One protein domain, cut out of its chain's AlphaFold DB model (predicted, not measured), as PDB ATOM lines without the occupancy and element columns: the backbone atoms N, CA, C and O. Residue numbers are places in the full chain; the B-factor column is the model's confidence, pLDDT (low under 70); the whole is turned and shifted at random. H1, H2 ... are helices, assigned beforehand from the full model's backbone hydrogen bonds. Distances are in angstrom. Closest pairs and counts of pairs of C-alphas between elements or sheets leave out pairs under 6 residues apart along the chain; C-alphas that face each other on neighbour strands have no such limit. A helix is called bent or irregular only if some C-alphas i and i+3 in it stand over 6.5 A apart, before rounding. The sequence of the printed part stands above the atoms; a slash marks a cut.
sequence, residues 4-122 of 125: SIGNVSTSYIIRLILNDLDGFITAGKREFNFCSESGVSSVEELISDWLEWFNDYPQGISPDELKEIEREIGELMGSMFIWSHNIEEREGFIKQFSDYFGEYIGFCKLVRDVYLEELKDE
ATOM      1  N   SER A   4     -34.921  41.359 -22.791       62.12
ATOM      2  CA  SER A   4     -33.764  42.216 -22.541       62.12
ATOM      3  C   SER A   4     -33.217  42.689 -23.894       62.12
ATOM      4  O   SER A   4     -33.408  42.021 -24.911       62.12
ATOM      5  N   ILE A   5     -32.539  43.839 -23.924       63.56
ATOM      6  CA  ILE A   5     -31.891  44.323 -25.154       63.56
ATOM      7  C   ILE A   5     -30.869  43.294 -25.661       63.56
ATOM      8  O   ILE A   5     -30.819  43.042 -26.860       63.56
ATOM      9  N   GLY A   6     -30.124  42.648 -24.755       70.88
ATOM     10  CA  GLY A   6     -29.164  41.599 -25.109       70.88
ATOM     11  C   GLY A   6     -29.830  40.430 -25.833       70.88
ATOM     12  O   GLY A   6     -29.395  40.051 -26.913       70.88
ATOM     13  N   ASN A   7     -30.952  39.939 -25.308       75.62
ATOM     14  CA  ASN A   7     -31.665  38.806 -25.889       75.62
ATOM     15  C   ASN A   7     -32.236  39.119 -27.287       75.62
ATOM     16  O   ASN A   7     -32.265  38.248 -28.149       75.62
ATOM     17  N   VAL A   8     -32.680  40.359 -27.524       79.12
ATOM     18  CA  VAL A   8     -33.162  40.794 -28.849       79.12
ATOM     19  C   VAL A   8     -32.012  40.874 -29.854       79.12
ATOM     20  O   VAL A   8     -32.171  40.439 -30.992       79.12
ATOM     21  N   SER A   9     -30.855  41.399 -29.441       84.12
ATOM     22  CA  SER A   9     -29.669  41.460 -30.301       84.12
ATOM     23  C   SER A   9     -29.167  40.065 -30.676       84.12
ATOM     24  O   SER A   9     -28.921  39.814 -31.851       84.12
ATOM     25  N   THR A  10     -29.088  39.143 -29.711       88.44
ATOM     26  CA  THR A  10     -28.710  37.738 -29.943       88.44
ATOM     27  C   THR A  10     -29.642  37.070 -30.952       88.44
ATOM     28  O   THR A  10     -29.174  36.519 -31.943       88.44
ATOM     29  N   SER A  11     -30.955  37.189 -30.742       90.50
ATOM     30  CA  SER A  11     -31.984  36.661 -31.646       90.50
ATOM     31  C   SER A  11     -31.807  37.165 -33.083       90.50
ATOM     32  O   SER A  11     -31.822  36.400 -34.050       90.50
ATOM     33  N   TYR A  12     -31.559  38.467 -33.244       92.19
ATOM     34  CA  TYR A  12     -31.353  39.055 -34.564       92.19
ATOM     35  C   TYR A  12     -30.081  38.540 -35.252       92.19
ATOM     36  O   TYR A  12     -30.124  38.226 -36.441       92.19
ATOM     37  N   ILE A  13     -28.974  38.413 -34.514       93.31
ATOM     38  CA  ILE A  13     -27.708  37.882 -35.040       93.31
ATOM     39  C   ILE A  13     -27.878  36.421 -35.475       93.31
ATOM     40  O   ILE A  13     -27.524  36.086 -36.604       93.31
ATOM     41  N   ILE A  14     -28.499  35.574 -34.644       94.88
ATOM     42  CA  ILE A  14     -28.809  34.176 -34.993       94.88
ATOM     43  C   ILE A  14     -29.611  34.126 -36.293       94.88
ATOM     44  O   ILE A  14     -29.270  33.383 -37.211       94.88
ATOM     45  N   ARG A  15     -30.651  34.954 -36.411       95.50
ATOM     46  CA  ARG A  15     -31.496  34.985 -37.604       95.50
ATOM     47  C   ARG A  15     -30.739  35.409 -38.863       95.50
ATOM     48  O   ARG A  15     -30.979  34.824 -39.915       95.50
ATOM     49  N   LEU A  16     -29.846  36.398 -38.779       95.31
ATOM     50  CA  LEU A  16     -28.988  36.782 -39.906       95.31
ATOM     51  C   LEU A  16     -28.116  35.607 -40.351       95.31
ATOM     52  O   LEU A  16     -28.116  35.252 -41.528       95.31
ATOM     53  N   ILE A  17     -27.439  34.975 -39.393       96.12
ATOM     54  CA  ILE A  17     -26.517  33.870 -39.644       96.12
ATOM     55  C   ILE A  17     -27.246  32.676 -40.263       96.12
ATOM     56  O   ILE A  17     -26.751  32.113 -41.236       96.12
ATOM     57  N   LEU A  18     -28.397  32.275 -39.717       97.12
ATOM     58  CA  LEU A  18     -29.111  31.093 -40.201       97.12
ATOM     59  C   LEU A  18     -29.793  31.329 -41.556       97.12
ATOM     60  O   LEU A  18     -29.828  30.420 -42.379       97.12
ATOM     61  N   ASN A  19     -30.302  32.536 -41.824       95.94
ATOM     62  CA  ASN A  19     -30.851  32.858 -43.144       95.94
ATOM     63  C   ASN A  19     -29.764  32.821 -44.229       95.94
ATOM     64  O   ASN A  19     -30.004  32.305 -45.321       95.94
ATOM     65  N   ASP A  20     -28.578  33.359 -43.933       96.38
ATOM     66  CA  ASP A  20     -27.453  33.317 -44.868       96.38
ATOM     67  C   ASP A  20     -26.902  31.888 -45.027       96.38
ATOM     68  O   ASP A  20     -26.579  31.477 -46.137       96.38
ATOM     69  N   LEU A  21     -26.913  31.071 -43.964       96.88
ATOM     70  CA  LEU A  21     -26.605  29.637 -44.038       96.88
ATOM     71  C   LEU A  21     -27.557  28.890 -44.992       96.88
ATOM     72  O   LEU A  21     -27.101  28.121 -45.840       96.88
ATOM     73  N   ASP A  22     -28.868  29.117 -44.874       96.88
ATOM     74  CA  ASP A  22     -29.876  28.504 -45.751       96.88
ATOM     75  C   ASP A  22     -29.649  28.917 -47.215       96.88
ATOM     76  O   ASP A  22     -29.622  28.070 -48.113       96.88
ATOM     77  N   GLY A  23     -29.376  30.202 -47.469       96.12
ATOM     78  CA  GLY A  23     -29.028  30.717 -48.798       96.12
ATOM     79  C   GLY A  23     -27.715  30.155 -49.358       96.12
ATOM     80  O   GLY A  23     -27.637  29.807 -50.545       96.12
ATOM     81  N   PHE A  24     -26.700  30.007 -48.507       95.94
ATOM     82  CA  PHE A  24     -25.403  29.448 -48.871       95.94
ATOM     83  C   PHE A  24     -25.542  28.003 -49.338       95.94
ATOM     84  O   PHE A  24     -25.058  27.660 -50.415       95.94
ATOM     85  N   ILE A  25     -26.264  27.175 -48.588       95.88
ATOM     86  CA  ILE A  25     -26.414  25.750 -48.901       95.88
ATOM     87  C   ILE A  25     -27.343  25.527 -50.097       95.88
ATOM     88  O   ILE A  25     -27.072  24.683 -50.949       95.88
ATOM     89  N   THR A  26     -28.445  26.272 -50.184       94.81
ATOM     90  CA  THR A  26     -29.475  26.026 -51.207       94.81
ATOM     91  C   THR A  26     -29.137  26.653 -52.554       94.81
ATOM     92  O   THR A  26     -29.460  26.088 -53.601       94.81
ATOM     93  N   ALA A  27     -28.489  27.820 -52.551       93.50
ATOM     94  CA  ALA A  27     -28.233  28.608 -53.752       93.50
ATOM     95  C   ALA A  27     -26.744  28.876 -54.012       93.50
ATOM     96  O   ALA A  27     -26.424  29.515 -55.017       93.50
ATOM     97  N   GLY A  28     -25.838  28.432 -53.133       91.06
ATOM     98  CA  GLY A  28     -24.412  28.761 -53.217       91.06
ATOM     99  C   GLY A  28     -24.131  30.250 -53.002       91.06
ATOM    100  O   GLY A  28     -23.094  30.748 -53.441       91.06
ATOM    101  N   LYS A  29     -25.076  30.990 -52.408       88.94
ATOM    102  CA  LYS A  29     -24.991  32.441 -52.225       88.94
ATOM    103  C   LYS A  29     -24.701  32.752 -50.771       88.94
ATOM    104  O   LYS A  29     -25.525  32.452 -49.922       88.94
ATOM    105  N   ARG A  30     -23.558  33.383 -50.529       91.12
ATOM    106  CA  ARG A  30     -23.167  33.908 -49.224       91.12
ATOM    107  C   ARG A  30     -23.257  35.427 -49.252       91.12
ATOM    108  O   ARG A  30     -22.637  36.052 -50.114       91.12
ATOM    109  N   GLU A  31     -24.041  35.991 -48.352       91.75
ATOM    110  CA  GLU A  31     -24.187  37.427 -48.135       91.75
ATOM    111  C   GLU A  31     -23.101  37.946 -47.190       91.75
ATOM    112  O   GLU A  31     -22.518  38.990 -47.473       91.75
ATOM    113  N   PHE A  32     -22.775  37.197 -46.130       90.75
ATOM    114  CA  PHE A  32     -21.800  37.615 -45.124       90.75
ATOM    115  C   PHE A  32     -20.542  36.751 -45.181       90.75
ATOM    116  O   PHE A  32     -20.538  35.589 -44.769       90.75
ATOM    117  N   ASN A  33     -19.429  37.313 -45.641       88.12
ATOM    118  CA  ASN A  33     -18.129  36.649 -45.653       88.12
ATOM    119  C   ASN A  33     -17.300  37.006 -44.408       88.12
ATOM    120  O   ASN A  33     -16.157  37.455 -44.501       88.12
ATOM    121  N   PHE A  34     -17.881  36.754 -43.234       87.31
ATOM    122  CA  PHE A  34     -17.290  37.006 -41.913       87.31
ATOM    123  C   PHE A  34     -16.031  36.160 -41.600       87.31
ATOM    124  O   PHE A  34     -15.413  36.334 -40.559       87.31
ATOM    125  N   CYS A  35     -15.614  35.257 -42.498       82.88
ATOM    126  CA  CYS A  35     -14.343  34.523 -42.407       82.88
ATOM    127  C   CYS A  35     -13.203  35.170 -43.227       82.88
ATOM    128  O   CYS A  35     -12.126  34.588 -43.345       82.88
ATOM    129  N   SER A  36     -13.434  36.318 -43.876       82.50
ATOM    130  CA  SER A  36     -12.435  36.982 -44.724       82.50
ATOM    131  C   SER A  36     -11.415  37.782 -43.907       82.50
ATOM    132  O   SER A  36     -11.788  38.572 -43.051       82.50
ATOM    133  N   GLU A  37     -10.126  37.684 -44.249       73.19
ATOM    134  CA  GLU A  37      -9.057  38.501 -43.637       73.19
ATOM    135  C   GLU A  37      -9.031  39.961 -44.144       73.19
ATOM    136  O   GLU A  37      -8.267  40.790 -43.650       73.19
ATOM    137  N   SER A  38      -9.816  40.299 -45.176       75.38
ATOM    138  CA  SER A  38      -9.814  41.642 -45.768       75.38
ATOM    139  C   SER A  38     -11.179  42.058 -46.313       75.38
ATOM    140  O   SER A  38     -11.942  41.229 -46.811       75.38
ATOM    141  N   GLY A  39     -11.462  43.364 -46.253       74.94
ATOM    142  CA  GLY A  39     -12.669  43.957 -46.838       74.94
ATOM    143  C   GLY A  39     -13.968  43.649 -46.089       74.94
ATOM    144  O   GLY A  39     -15.031  43.763 -46.691       74.94
ATOM    145  N   VAL A  40     -13.868  43.268 -44.814       79.62
ATOM    146  CA  VAL A  40     -15.000  42.944 -43.940       79.62
ATOM    147  C   VAL A  40     -15.774  44.222 -43.604       79.62
ATOM    148  O   VAL A  40     -15.192  45.256 -43.269       79.62
ATOM    149  N   SER A  41     -17.093  44.187 -43.756       88.19
ATOM    150  CA  SER A  41     -17.982  45.269 -43.342       88.19
ATOM    151  C   SER A  41     -18.163  45.289 -41.824       88.19
ATOM    152  O   SER A  41     -18.016  44.273 -41.155       88.19
ATOM    153  N   SER A  42     -18.608  46.419 -41.270       87.75
ATOM    154  CA  SER A  42     -18.882  46.533 -39.827       87.75
ATOM    155  C   SER A  42     -19.938  45.544 -39.312       87.75
ATOM    156  O   SER A  42     -20.011  45.285 -38.117       87.75
ATOM    157  N   VAL A  43     -20.812  45.038 -40.191       89.19
ATOM    158  CA  VAL A  43     -21.815  44.024 -39.831       89.19
ATOM    159  C   VAL A  43     -21.171  42.645 -39.766       89.19
ATOM    160  O   VAL A  43     -21.434  41.900 -38.830       89.19
ATOM    161  N   GLU A  44     -20.318  42.317 -40.733       91.75
ATOM    162  CA  GLU A  44     -19.570  41.062 -40.729       91.75
ATOM    163  C   GLU A  44     -18.580  41.010 -39.559       91.75
ATOM    164  O   GLU A  44     -18.530  39.984 -38.901       91.75
ATOM    165  N   GLU A  45     -17.901  42.116 -39.226       91.31
ATOM    166  CA  GLU A  45     -17.068  42.223 -38.015       91.31
ATOM    167  C   GLU A  45     -17.885  41.927 -36.749       91.31
ATOM    168  O   GLU A  45     -17.465  41.146 -35.905       91.31
ATOM    169  N   LEU A  46     -19.101  42.476 -36.642       91.94
ATOM    170  CA  LEU A  46     -19.979  42.228 -35.495       91.94
ATOM    171  C   LEU A  46     -20.410  40.755 -35.405       91.94
ATOM    172  O   LEU A  46     -20.497  40.203 -34.309       91.94
ATOM    173  N   ILE A  47     -20.678  40.117 -36.547       93.00
ATOM    174  CA  ILE A  47     -20.988  38.684 -36.613       93.00
ATOM    175  C   ILE A  47     -19.762  37.858 -36.199       93.00
ATOM    176  O   ILE A  47     -19.910  36.953 -35.380       93.00
ATOM    177  N   SER A  48     -18.574  38.184 -36.712       91.81
ATOM    178  CA  SER A  48     -17.303  37.544 -36.353       91.81
ATOM    179  C   SER A  48     -17.022  37.640 -34.857       91.81
ATOM    180  O   SER A  48     -16.805  36.612 -34.222       91.81
ATOM    181  N   ASP A  49     -17.108  38.839 -34.276       90.44
ATOM    182  CA  ASP A  49     -16.892  39.082 -32.845       90.44
ATOM    183  C   ASP A  49     -17.883  38.281 -31.988       90.44
ATOM    184  O   ASP A  49     -17.525  37.697 -30.964       90.44
ATOM    185  N   TRP A  50     -19.152  38.234 -32.407       91.44
ATOM    186  CA  TRP A  50     -20.183  37.475 -31.704       91.44
ATOM    187  C   TRP A  50     -19.931  35.965 -31.777       91.44
ATOM    188  O   TRP A  50     -20.082  35.269 -30.772       91.44
ATOM    189  N   LEU A  51     -19.520  35.455 -32.940       91.62
ATOM    190  CA  LEU A  51     -19.169  34.049 -33.136       91.62
ATOM    191  C   LEU A  51     -17.893  33.659 -32.379       91.62
ATOM    192  O   LEU A  51     -17.828  32.555 -31.837       91.62
ATOM    193  N   GLU A  52     -16.896  34.542 -32.308       89.69
ATOM    194  CA  GLU A  52     -15.677  34.340 -31.520       89.69
ATOM    195  C   GLU A  52     -15.998  34.299 -30.025       89.69
ATOM    196  O   GLU A  52     -15.614  33.352 -29.338       89.69
ATOM    197  N   TRP A  53     -16.806  35.243 -29.536       87.25
ATOM    198  CA  TRP A  53     -17.308  35.198 -28.164       87.25
ATOM    199  C   TRP A  53     -18.087  33.906 -27.885       87.25
ATOM    200  O   TRP A  53     -17.951  33.308 -26.816       87.25
ATOM    201  N   PHE A  54     -18.869  33.433 -28.861       85.69
ATOM    202  CA  PHE A  54     -19.556  32.153 -28.753       85.69
ATOM    203  C   PHE A  54     -18.585  30.961 -28.774       85.69
ATOM    204  O   PHE A  54     -18.884  29.938 -28.180       85.69
ATOM    205  N   ASN A  55     -17.417  31.030 -29.413       82.25
ATOM    206  CA  ASN A  55     -16.443  29.930 -29.385       82.25
ATOM    207  C   ASN A  55     -15.869  29.676 -27.982       82.25
ATOM    208  O   ASN A  55     -15.590  28.523 -27.648       82.25
ATOM    209  N   ASP A  56     -15.768  30.711 -27.145       72.44
ATOM    210  CA  ASP A  56     -15.342  30.614 -25.737       72.44
ATOM    211  C   ASP A  56     -16.416  29.988 -24.810       72.44
ATOM    212  O   ASP A  56     -16.326  30.016 -23.573       72.44
ATOM    213  N   TYR A  57     -17.441  29.379 -25.411       66.38
ATOM    214  CA  TYR A  57     -18.509  28.637 -24.756       66.38
ATOM    215  C   TYR A  57     -17.993  27.634 -23.704       66.38
ATOM    216  O   TYR A  57     -17.071  26.862 -23.990       66.38
ATOM    217  N   PRO A  58     -18.608  27.545 -22.501       55.69
ATOM    218  CA  PRO A  58     -19.847  28.191 -22.042       55.69
ATOM    219  C   PRO A  58     -19.636  29.350 -21.043       55.69
ATOM    220  O   PRO A  58     -20.468  29.558 -20.156       55.69
ATOM    221  N   GLN A  59     -18.518  30.083 -21.086       61.72
ATOM    222  CA  GLN A  59     -18.246  31.095 -20.056       61.72
ATOM    223  C   GLN A  59     -19.213  32.292 -20.150       61.72
ATOM    224  O   GLN A  59     -19.059  33.165 -20.991       61.72
ATOM    225  N   GLY A  60     -20.196  32.361 -19.244       65.44
ATOM    226  CA  GLY A  60     -21.048  33.545 -19.057       65.44
ATOM    227  C   GLY A  60     -22.481  33.452 -19.590       65.44
ATOM    228  O   GLY A  60     -23.241  34.386 -19.355       65.44
ATOM    229  N   ILE A  61     -22.876  32.342 -20.224       75.62
ATOM    230  CA  ILE A  61     -24.275  32.068 -20.598       75.62
ATOM    231  C   ILE A  61     -24.896  31.158 -19.541       75.62
ATOM    232  O   ILE A  61     -24.334  30.118 -19.184       75.62
ATOM    233  N   SER A  62     -26.059  31.532 -19.015       83.75
ATOM    234  CA  SER A  62     -26.791  30.656 -18.101       83.75
ATOM    235  C   SER A  62     -27.438  29.477 -18.849       83.75
ATOM    236  O   SER A  62     -27.810  29.611 -20.014       83.75
ATOM    237  N   PRO A  63     -27.654  28.319 -18.195       84.88
ATOM    238  CA  PRO A  63     -28.336  27.186 -18.827       84.88
ATOM    239  C   PRO A  63     -29.733  27.514 -19.373       84.88
ATOM    240  O   PRO A  63     -30.177  26.887 -20.329       84.88
ATOM    241  N   ASP A  64     -30.433  28.475 -18.768       86.12
ATOM    242  CA  ASP A  64     -31.752  28.902 -19.235       86.12
ATOM    243  C   ASP A  64     -31.649  29.747 -20.512       86.12
ATOM    244  O   ASP A  64     -32.421  29.534 -21.441       86.12
ATOM    245  N   GLU A  65     -30.671  30.656 -20.592       84.50
ATOM    246  CA  GLU A  65     -30.403  31.437 -21.810       84.50
ATOM    247  C   GLU A  65     -29.968  30.541 -22.969       84.50
ATOM    248  O   GLU A  65     -30.435  30.724 -24.090       84.50
ATOM    249  N   LEU A  66     -29.127  29.538 -22.699       87.06
ATOM    250  CA  LEU A  66     -28.738  28.552 -23.704       87.06
ATOM    251  C   LEU A  66     -29.955  27.828 -24.285       87.06
ATOM    252  O   LEU A  66     -30.100  27.765 -25.499       87.06
ATOM    253  N   LYS A  67     -30.844  27.313 -23.429       89.19
ATOM    254  CA  LYS A  67     -32.057  26.617 -23.882       89.19
ATOM    255  C   LYS A  67     -32.967  27.515 -24.711       89.19
ATOM    256  O   LYS A  67     -33.664  27.039 -25.602       89.19
ATOM    257  N   GLU A  68     -33.009  28.812 -24.404       89.12
ATOM    258  CA  GLU A  68     -33.745  29.769 -25.229       89.12
ATOM    259  C   GLU A  68     -33.108  29.931 -26.615       89.12
ATOM    260  O   GLU A  68     -33.851  29.955 -27.595       89.12
ATOM    261  N   ILE A  69     -31.774  29.989 -26.699       90.75
ATOM    262  CA  ILE A  69     -31.028  30.030 -27.967       90.75
ATOM    263  C   ILE A  69     -31.259  28.747 -28.775       90.75
ATOM    264  O   ILE A  69     -31.570  28.829 -29.959       90.75
ATOM    265  N   GLU A  70     -31.143  27.573 -28.150       93.00
ATOM    266  CA  GLU A  70     -31.389  26.271 -28.788       93.00
ATOM    267  C   GLU A  70     -32.795  26.209 -29.393       93.00
ATOM    268  O   GLU A  70     -32.942  25.919 -30.581       93.00
ATOM    269  N   ARG A  71     -33.818  26.587 -28.612       92.25
ATOM    270  CA  ARG A  71     -35.206  26.643 -29.093       92.25
ATOM    271  C   ARG A  71     -35.363  27.602 -30.271       92.25
ATOM    272  O   ARG A  71     -36.045  27.273 -31.232       92.25
ATOM    273  N   GLU A  72     -34.765  28.790 -30.200       93.44
ATOM    274  CA  GLU A  72     -34.850  29.769 -31.286       93.44
ATOM    275  C   GLU A  72     -34.200  29.256 -32.577       93.44
ATOM    276  O   GLU A  72     -34.776  29.405 -33.655       93.44
ATOM    277  N   ILE A  73     -33.031  28.618 -32.475       95.50
ATOM    278  CA  ILE A  73     -32.380  27.969 -33.615       95.50
ATOM    279  C   ILE A  73     -33.313  26.902 -34.197       95.50
ATOM    280  O   ILE A  73     -33.551  26.921 -35.401       95.50
ATOM    281  N   GLY A  74     -33.882  26.025 -33.365       94.75
ATOM    282  CA  GLY A  74     -34.805  24.975 -33.806       94.75
ATOM    283  C   GLY A  74     -36.037  25.534 -34.523       94.75
ATOM    284  O   GLY A  74     -36.347  25.115 -35.637       94.75
ATOM    285  N   GLU A  75     -36.687  26.546 -33.942       93.44
ATOM    286  CA  GLU A  75     -37.850  27.224 -34.534       93.44
ATOM    287  C   GLU A  75     -37.522  27.866 -35.892       93.44
ATOM    288  O   GLU A  75     -38.310  27.765 -36.837       93.44
ATOM    289  N   LEU A  76     -36.362  28.521 -36.015       95.19
ATOM    290  CA  LEU A  76     -35.924  29.134 -37.270       95.19
ATOM    291  C   LEU A  76     -35.599  28.068 -38.319       95.19
ATOM    292  O   LEU A  76     -36.107  28.142 -39.442       95.19
ATOM    293  N   MET A  77     -34.794  27.073 -37.949       94.38
ATOM    294  CA  MET A  77     -34.360  26.011 -38.852       94.38
ATOM    295  C   MET A  77     -35.524  25.163 -39.348       94.38
ATOM    296  O   MET A  77     -35.548  24.853 -40.531       94.38
ATOM    297  N   GLY A  78     -36.532  24.878 -38.520       92.88
ATOM    298  CA  GLY A  78     -37.726  24.133 -38.933       92.88
ATOM    299  C   GLY A  78     -38.516  24.781 -40.080       92.88
ATOM    300  O   GLY A  78     -39.345  24.126 -40.712       92.88
ATOM    301  N   SER A  79     -38.259  26.057 -40.384       91.25
ATOM    302  CA  SER A  79     -38.847  26.774 -41.524       91.25
ATOM    303  C   SER A  79     -37.927  26.904 -42.748       91.25
ATOM    304  O   SER A  79     -38.355  27.438 -43.772       91.25
ATOM    305  N   MET A  80     -36.679  26.437 -42.653       95.25
ATOM    306  CA  MET A  80     -35.648  26.571 -43.689       95.25
ATOM    307  C   MET A  80     -35.698  25.440 -44.713       95.25
ATOM    308  O   MET A  80     -36.142  24.329 -44.424       95.25
ATOM    309  N   PHE A  81     -35.182  25.697 -45.915       93.69
ATOM    310  CA  PHE A  81     -35.114  24.683 -46.971       93.69
ATOM    311  C   PHE A  81     -34.106  23.579 -46.656       93.69
ATOM    312  O   PHE A  81     -34.283  22.444 -47.094       93.69
ATOM    313  N   ILE A  82     -33.067  23.901 -45.887       94.62
ATOM    314  CA  ILE A  82     -32.100  22.915 -45.403       94.62
ATOM    315  C   ILE A  82     -32.666  21.973 -44.333       94.62
ATOM    316  O   ILE A  82     -31.953  21.059 -43.942       94.62
ATOM    317  N   TRP A  83     -33.903  22.159 -43.848       95.38
ATOM    318  CA  TRP A  83     -34.543  21.235 -42.906       95.38
ATOM    319  C   TRP A  83     -35.065  19.990 -43.622       95.38
ATOM    320  O   TRP A  83     -36.054  20.035 -44.351       95.38
ATOM    321  N   SER A  84     -34.396  18.858 -43.416       92.50
ATOM    322  CA  SER A  84     -34.724  17.592 -44.071       92.50
ATOM    323  C   SER A  84     -34.707  16.400 -43.115       92.50
ATOM    324  O   SER A  84     -33.728  16.147 -42.401       92.50
ATOM    325  N   HIS A  85     -35.788  15.614 -43.170       90.00
ATOM    326  CA  HIS A  85     -35.919  14.295 -42.537       90.00
ATOM    327  C   HIS A  85     -35.232  13.181 -43.337       90.00
ATOM    328  O   HIS A  85     -35.082  12.067 -42.830       90.00
ATOM    329  N   ASN A  86     -34.808  13.445 -44.579       92.56
ATOM    330  CA  ASN A  86     -34.035  12.488 -45.361       92.56
ATOM    331  C   ASN A  86     -32.597  12.419 -44.822       92.56
ATOM    332  O   ASN A  86     -31.903  13.428 -44.727       92.56
ATOM    333  N   ILE A  87     -32.142  11.210 -44.478       89.75
ATOM    334  CA  ILE A  87     -30.831  10.990 -43.850       89.75
ATOM    335  C   ILE A  87     -29.680  11.456 -44.754       89.75
ATOM    336  O   ILE A  87     -28.762  12.105 -44.258       89.75
ATOM    337  N   GLU A  88     -29.726  11.148 -46.050       92.38
ATOM    338  CA  GLU A  88     -28.650  11.472 -46.992       92.38
ATOM    339  C   GLU A  88     -28.558  12.982 -47.239       92.38
ATOM    340  O   GLU A  88     -27.468  13.551 -47.174       92.38
ATOM    341  N   GLU A  89     -29.699  13.643 -47.459       93.38
ATOM    342  CA  GLU A  89     -29.758  15.102 -47.623       93.38
ATOM    343  C   GLU A  89     -29.266  15.815 -46.367       93.38
ATOM    344  O   GLU A  89     -28.387  16.674 -46.439       93.38
ATOM    345  N   ARG A  90     -29.759  15.395 -45.198       93.12
ATOM    346  CA  ARG A  90     -29.336  15.923 -43.902       93.12
ATOM    347  C   ARG A  90     -27.832  15.803 -43.690       93.12
ATOM    348  O   ARG A  90     -27.194  16.764 -43.270       93.12
ATOM    349  N   GLU A  91     -27.251  14.634 -43.947       92.50
ATOM    350  CA  GLU A  91     -25.799  14.456 -43.836       92.50
ATOM    351  C   GLU A  91     -25.038  15.349 -44.824       92.50
ATOM    352  O   GLU A  91     -23.955  15.842 -44.497       92.50
ATOM    353  N   GLY A  92     -25.602  15.582 -46.012       94.31
ATOM    354  CA  GLY A  92     -25.088  16.533 -46.994       94.31
ATOM    355  C   GLY A  92     -25.106  17.980 -46.499       94.31
ATOM    356  O   GLY A  92     -24.114  18.689 -46.667       94.31
ATOM    357  N   PHE A  93     -26.187  18.417 -45.852       95.25
ATOM    358  CA  PHE A  93     -26.303  19.766 -45.292       95.25
ATOM    359  C   PHE A  93     -25.382  19.972 -44.088       95.25
ATOM    360  O   PHE A  93     -24.635  20.946 -44.053       95.25
ATOM    361  N   ILE A  94     -25.335  19.015 -43.156       94.12
ATOM    362  CA  ILE A  94     -24.478  19.100 -41.962       94.12
ATOM    363  C   ILE A  94     -22.997  19.237 -42.335       94.12
ATOM    364  O   ILE A  94     -22.262  19.954 -41.662       94.12
ATOM    365  N   LYS A  95     -22.535  18.579 -43.408       93.69
ATOM    366  CA  LYS A  95     -21.148  18.738 -43.883       93.69
ATOM    367  C   LYS A  95     -20.853  20.171 -44.328       93.69
ATOM    368  O   LYS A  95     -19.768  20.664 -44.047       93.69
ATOM    369  N   GLN A  96     -21.824  20.830 -44.957       95.62
ATOM    370  CA  GLN A  96     -21.689  22.203 -45.444       95.62
ATOM    371  C   GLN A  96     -21.757  23.252 -44.326       95.62
ATOM    372  O   GLN A  96     -21.311  24.377 -44.534       95.62
ATOM    373  N   PHE A  97     -22.252  22.908 -43.128       95.31
ATOM    374  CA  PHE A  97     -22.232  23.837 -41.987       95.31
ATOM    375  C   PHE A  97     -20.795  24.256 -41.663       95.31
ATOM    376  O   PHE A  97     -20.526  25.442 -41.492       95.31
ATOM    377  N   SER A  98     -19.857  23.307 -41.663       90.56
ATOM    378  CA  SER A  98     -18.437  23.602 -41.443       90.56
ATOM    379  C   SER A  98     -17.856  24.516 -42.524       90.56
ATOM    380  O   SER A  98     -17.070  25.403 -42.208       90.56
ATOM    381  N   ASP A  99     -18.263  24.336 -43.785       92.50
ATOM    382  CA  ASP A  99     -17.802  25.178 -44.898       92.50
ATOM    383  C   ASP A  99     -18.312  26.622 -44.762       92.50
ATOM    384  O   ASP A  99     -17.620  27.576 -45.124       92.50
ATOM    385  N   TYR A 100     -19.512  26.798 -44.208       94.88
ATOM    386  CA  TYR A 100     -20.082  28.110 -43.929       94.88
ATOM    387  C   TYR A 100     -19.414  28.789 -42.724       94.88
ATOM    388  O   TYR A 100     -18.949  29.925 -42.831       94.88
ATOM    389  N   PHE A 101     -19.333  28.098 -41.586       93.31
ATOM    390  CA  PHE A 101     -18.835  28.674 -40.334       93.31
ATOM    391  C   PHE A 101     -17.309  28.794 -40.260       93.31
ATOM    392  O   PHE A 101     -16.811  29.573 -39.452       93.31
ATOM    393  N   GLY A 102     -16.554  28.057 -41.078       90.62
ATOM    394  CA  GLY A 102     -15.094  28.122 -41.078       90.62
ATOM    395  C   GLY A 102     -14.505  27.774 -39.707       90.62
ATOM    396  O   GLY A 102     -14.665  26.659 -39.213       90.62
ATOM    397  N   GLU A 103     -13.813  28.731 -39.087       88.50
ATOM    398  CA  GLU A 103     -13.168  28.560 -37.777       88.50
ATOM    399  C   GLU A 103     -14.115  28.714 -36.572       88.50
ATOM    400  O   GLU A 103     -13.744  28.382 -35.441       88.50
ATOM    401  N   TYR A 104     -15.359  29.149 -36.787       90.38
ATOM    402  CA  TYR A 104     -16.349  29.370 -35.728       90.38
ATOM    403  C   TYR A 104     -17.045  28.072 -35.285       90.38
ATOM    404  O   TYR A 104     -18.250  27.865 -35.463       90.38
ATOM    405  N   ILE A 105     -16.259  27.156 -34.709       89.19
ATOM    406  CA  ILE A 105     -16.679  25.785 -34.385       89.19
ATOM    407  C   ILE A 105     -17.736  25.691 -33.278       89.19
ATOM    408  O   ILE A 105     -18.516  24.739 -33.271       89.19
ATOM    409  N   GLY A 106     -17.771  26.638 -32.337       90.44
ATOM    410  CA  GLY A 106     -18.655  26.608 -31.172       90.44
ATOM    411  C   GLY A 106     -20.115  26.748 -31.580       90.44
ATOM    412  O   GLY A 106     -20.928  25.861 -31.311       90.44
ATOM    413  N   PHE A 107     -20.431  27.817 -32.310       91.81
ATOM    414  CA  PHE A 107     -21.789  28.040 -32.801       91.81
ATOM    415  C   PHE A 107     -22.169  27.040 -33.902       91.81
ATOM    416  O   PHE A 107     -23.280  26.515 -33.892       91.81
ATOM    417  N   CYS A 108     -21.229  26.671 -34.785       94.00
ATOM    418  CA  CYS A 108     -21.444  25.605 -35.768       94.00
ATOM    419  C   CYS A 108     -21.885  24.292 -35.106       94.00
ATOM    420  O   CYS A 108     -22.786  23.606 -35.600       94.00
ATOM    421  N   LYS A 109     -21.245  23.923 -33.991       92.81
ATOM    422  CA  LYS A 109     -21.602  22.728 -33.230       92.81
ATOM    423  C   LYS A 109     -23.005  22.848 -32.642       92.81
ATOM    424  O   LYS A 109     -23.769  21.904 -32.788       92.81
ATOM    425  N   LEU A 110     -23.352  23.989 -32.048       93.06
ATOM    426  CA  LEU A 110     -24.693  24.209 -31.501       93.06
ATOM    427  C   LEU A 110     -25.777  24.044 -32.571       93.06
ATOM    428  O   LEU A 110     -26.723  23.290 -32.373       93.06
ATOM    429  N   VAL A 111     -25.612  24.696 -33.726       95.19
ATOM    430  CA  VAL A 111     -26.556  24.598 -34.850       95.19
ATOM    431  C   VAL A 111     -26.717  23.147 -35.300       95.19
ATOM    432  O   VAL A 111     -27.834  22.676 -35.509       95.19
ATOM    433  N   ARG A 112     -25.610  22.404 -35.406       95.25
ATOM    434  CA  ARG A 112     -25.637  20.977 -35.741       95.25
ATOM    435  C   ARG A 112     -26.364  20.141 -34.683       95.25
ATOM    436  O   ARG A 112     -27.112  19.237 -35.059       95.25
ATOM    437  N   ASP A 113     -26.092  20.380 -33.406       94.50
ATOM    438  CA  ASP A 113     -26.658  19.607 -32.301       94.50
ATOM    439  C   ASP A 113     -28.180  19.826 -32.243       94.50
ATOM    440  O   ASP A 113     -28.922  18.846 -32.321       94.50
ATOM    441  N   VAL A 114     -28.646  21.082 -32.293       94.69
ATOM    442  CA  VAL A 114     -30.079  21.435 -32.362       94.69
ATOM    443  C   VAL A 114     -30.757  20.789 -33.569       94.69
ATOM    444  O   VAL A 114     -31.791  20.140 -33.427       94.69
ATOM    445  N   TYR A 115     -30.150  20.892 -34.755       94.25
ATOM    446  CA  TYR A 115     -30.693  20.289 -35.973       94.25
ATOM    447  C   TYR A 115     -30.924  18.774 -35.817       94.25
ATOM    448  O   TYR A 115     -31.913  18.220 -36.297       94.25
ATOM    449  N   LEU A 116     -29.997  18.068 -35.163       93.31
ATOM    450  CA  LEU A 116     -30.092  16.623 -34.957       93.31
ATOM    451  C   LEU A 116     -31.046  16.230 -33.827       93.31
ATOM    452  O   LEU A 116     -31.621  15.142 -33.898       93.31
ATOM    453  N   GLU A 117     -31.146  17.035 -32.775       92.38
ATOM    454  CA  GLU A 117     -31.994  16.772 -31.610       92.38
ATOM    455  C   GLU A 117     -33.471  16.989 -31.934       92.38
ATOM    456  O   GLU A 117     -34.256  16.051 -31.805       92.38
ATOM    457  N   GLU A 118     -33.833  18.147 -32.482       87.12
ATOM    458  CA  GLU A 118     -35.225  18.484 -32.816       87.12
ATOM    459  C   GLU A 118     -35.817  17.518 -33.863       87.12
ATOM    460  O   GLU A 118     -36.950  17.056 -33.731       87.12
ATOM    461  N   LEU A 119     -35.027  17.081 -34.857       84.88
ATOM    462  CA  LEU A 119     -35.475  16.058 -35.814       84.88
ATOM    463  C   LEU A 119     -35.728  14.685 -35.173       84.88
ATOM    464  O   LEU A 119     -36.526  13.906 -35.695       84.88
ATOM    465  N   LYS A 120     -35.027  14.329 -34.091       83.50
ATOM    466  CA  LYS A 120     -35.308  13.076 -33.364       83.50
ATOM    467  C   LYS A 120     -36.604  13.188 -32.577       83.50
ATOM    468  O   LYS A 120     -37.355  12.211 -32.531       83.50
ATOM    469  N   ASP A 121     -36.856  14.348 -31.984       74.19
ATOM    470  CA  ASP A 121     -38.081  14.602 -31.237       74.19
ATOM    471  C   ASP A 121     -39.305  14.561 -32.162       74.19
ATOM    472  O   ASP A 121     -40.281  13.890 -31.832       74.19
ATOM    473  N   GLU A 122     -39.229  15.130 -33.370       73.00
ATOM    474  CA  GLU A 122     -40.306  15.036 -34.372       73.00
ATOM    475  C   GLU A 122     -40.594  13.597 -34.833       73.00
ATOM    476  O   GLU A 122     -41.749  13.236 -35.048       73.00
TER     477      GLU A 122
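Overview. This is residues 4 to 122 of the 125 residues of an uncharacterized protein of Bacillus thuringiensis (UniProt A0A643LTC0). Two pairs of helices are laid crosswise, one pair over the other: H1 and H3 run side by side the same way, and the hairpin of H4 and H5 crosses them, H5 over H3 and the last part of H4 by the last part of H1. H2 sits at one end, its last residues meeting the first residues of H5 at a corner. The printed part has 119 residues with five named helices in the order H1 to H5 and no named strand, and is all helix. It is compact, with a radius of gyration of the C-alphas of 14.0 A, and its C-alphas span 37 by 34 by 20 A.

Arrangement. The longest helix, H1, residues 5 to 27, touches H3, residues 63 to 77, with its residues 11 to 18 alone. The closest C-alphas, of Ile 14 and Ile 73, are 7.3 A apart, and the two run the same way at a shallow tilt of 34.9 degrees, only just short of steep. With residues 21 to 25 alone, H1 touches H4, residues 87 to 101, at a steep tilt of 62 degrees, opposite ways; the closest C-alphas, of Leu 21 and Tyr 100, are 6.7 A apart. H2, residues 42 to 55, is close to H1 but not clearly touching, with C-alphas 13 and 47 the closest at 6.9 A and the lines about perpendicular at 79 degrees. The hub is H5, residues 105 to 122, which touches H2, H3 and H4. H4 and H5 form a helical hairpin, opposite ways at a shallow tilt of 22 degrees, with the C-alphas of Phe 101 and Cys 108 the closest at 6.1 A. H3 and H5 are only just about perpendicular at 71 degrees, and their closest C-alphas, of Gly 74 and Val 114, are 6.1 A apart. H2 touches H5 with residues 51 to 55 alone, about perpendicular at 74 degrees; the closest C-alphas, of Asn 55 and Gly 106, are 4.4 A apart. H1 and H5 are apart. The helix packing is part aligned, part crossed. Every O i to N i+4 pair is within hydrogen-bond range in H1, H2 and H3, against 8 of 11 in H4 and 12 of 14 in H5.

Along the chain. H1 runs 32.8 A from C-alpha 5 at (-31.891, 44.323, -25.154) to C-alpha 27 at (-28.233, 28.608, -53.752). H2 measures 19.8 A from first to last C-alpha, H3 20.9 A and H4 21.7 A. H4 is neither bent nor irregular, but only just: C-alphas 95 and 98 are 6.1 A apart. H5 measures 26.0 A and ends at C-alpha 122 at (-40.306, 15.036, -34.372).

Size, cuts and confidence. The two C-alphas farthest apart, of Ser 38 and Glu 122, are 42.0 A apart. The printed part has no cut. The link from H1 to H2, residues 28 to 41, is long, and the link from H4 to H5 is tight. Residues 59 to 64, of which 63 to 64 belong to H3, stand free. The mean pLDDT of the printed part is 88.6, and residues 4 to 5 and 57 to 60 of this predicted model are under 70.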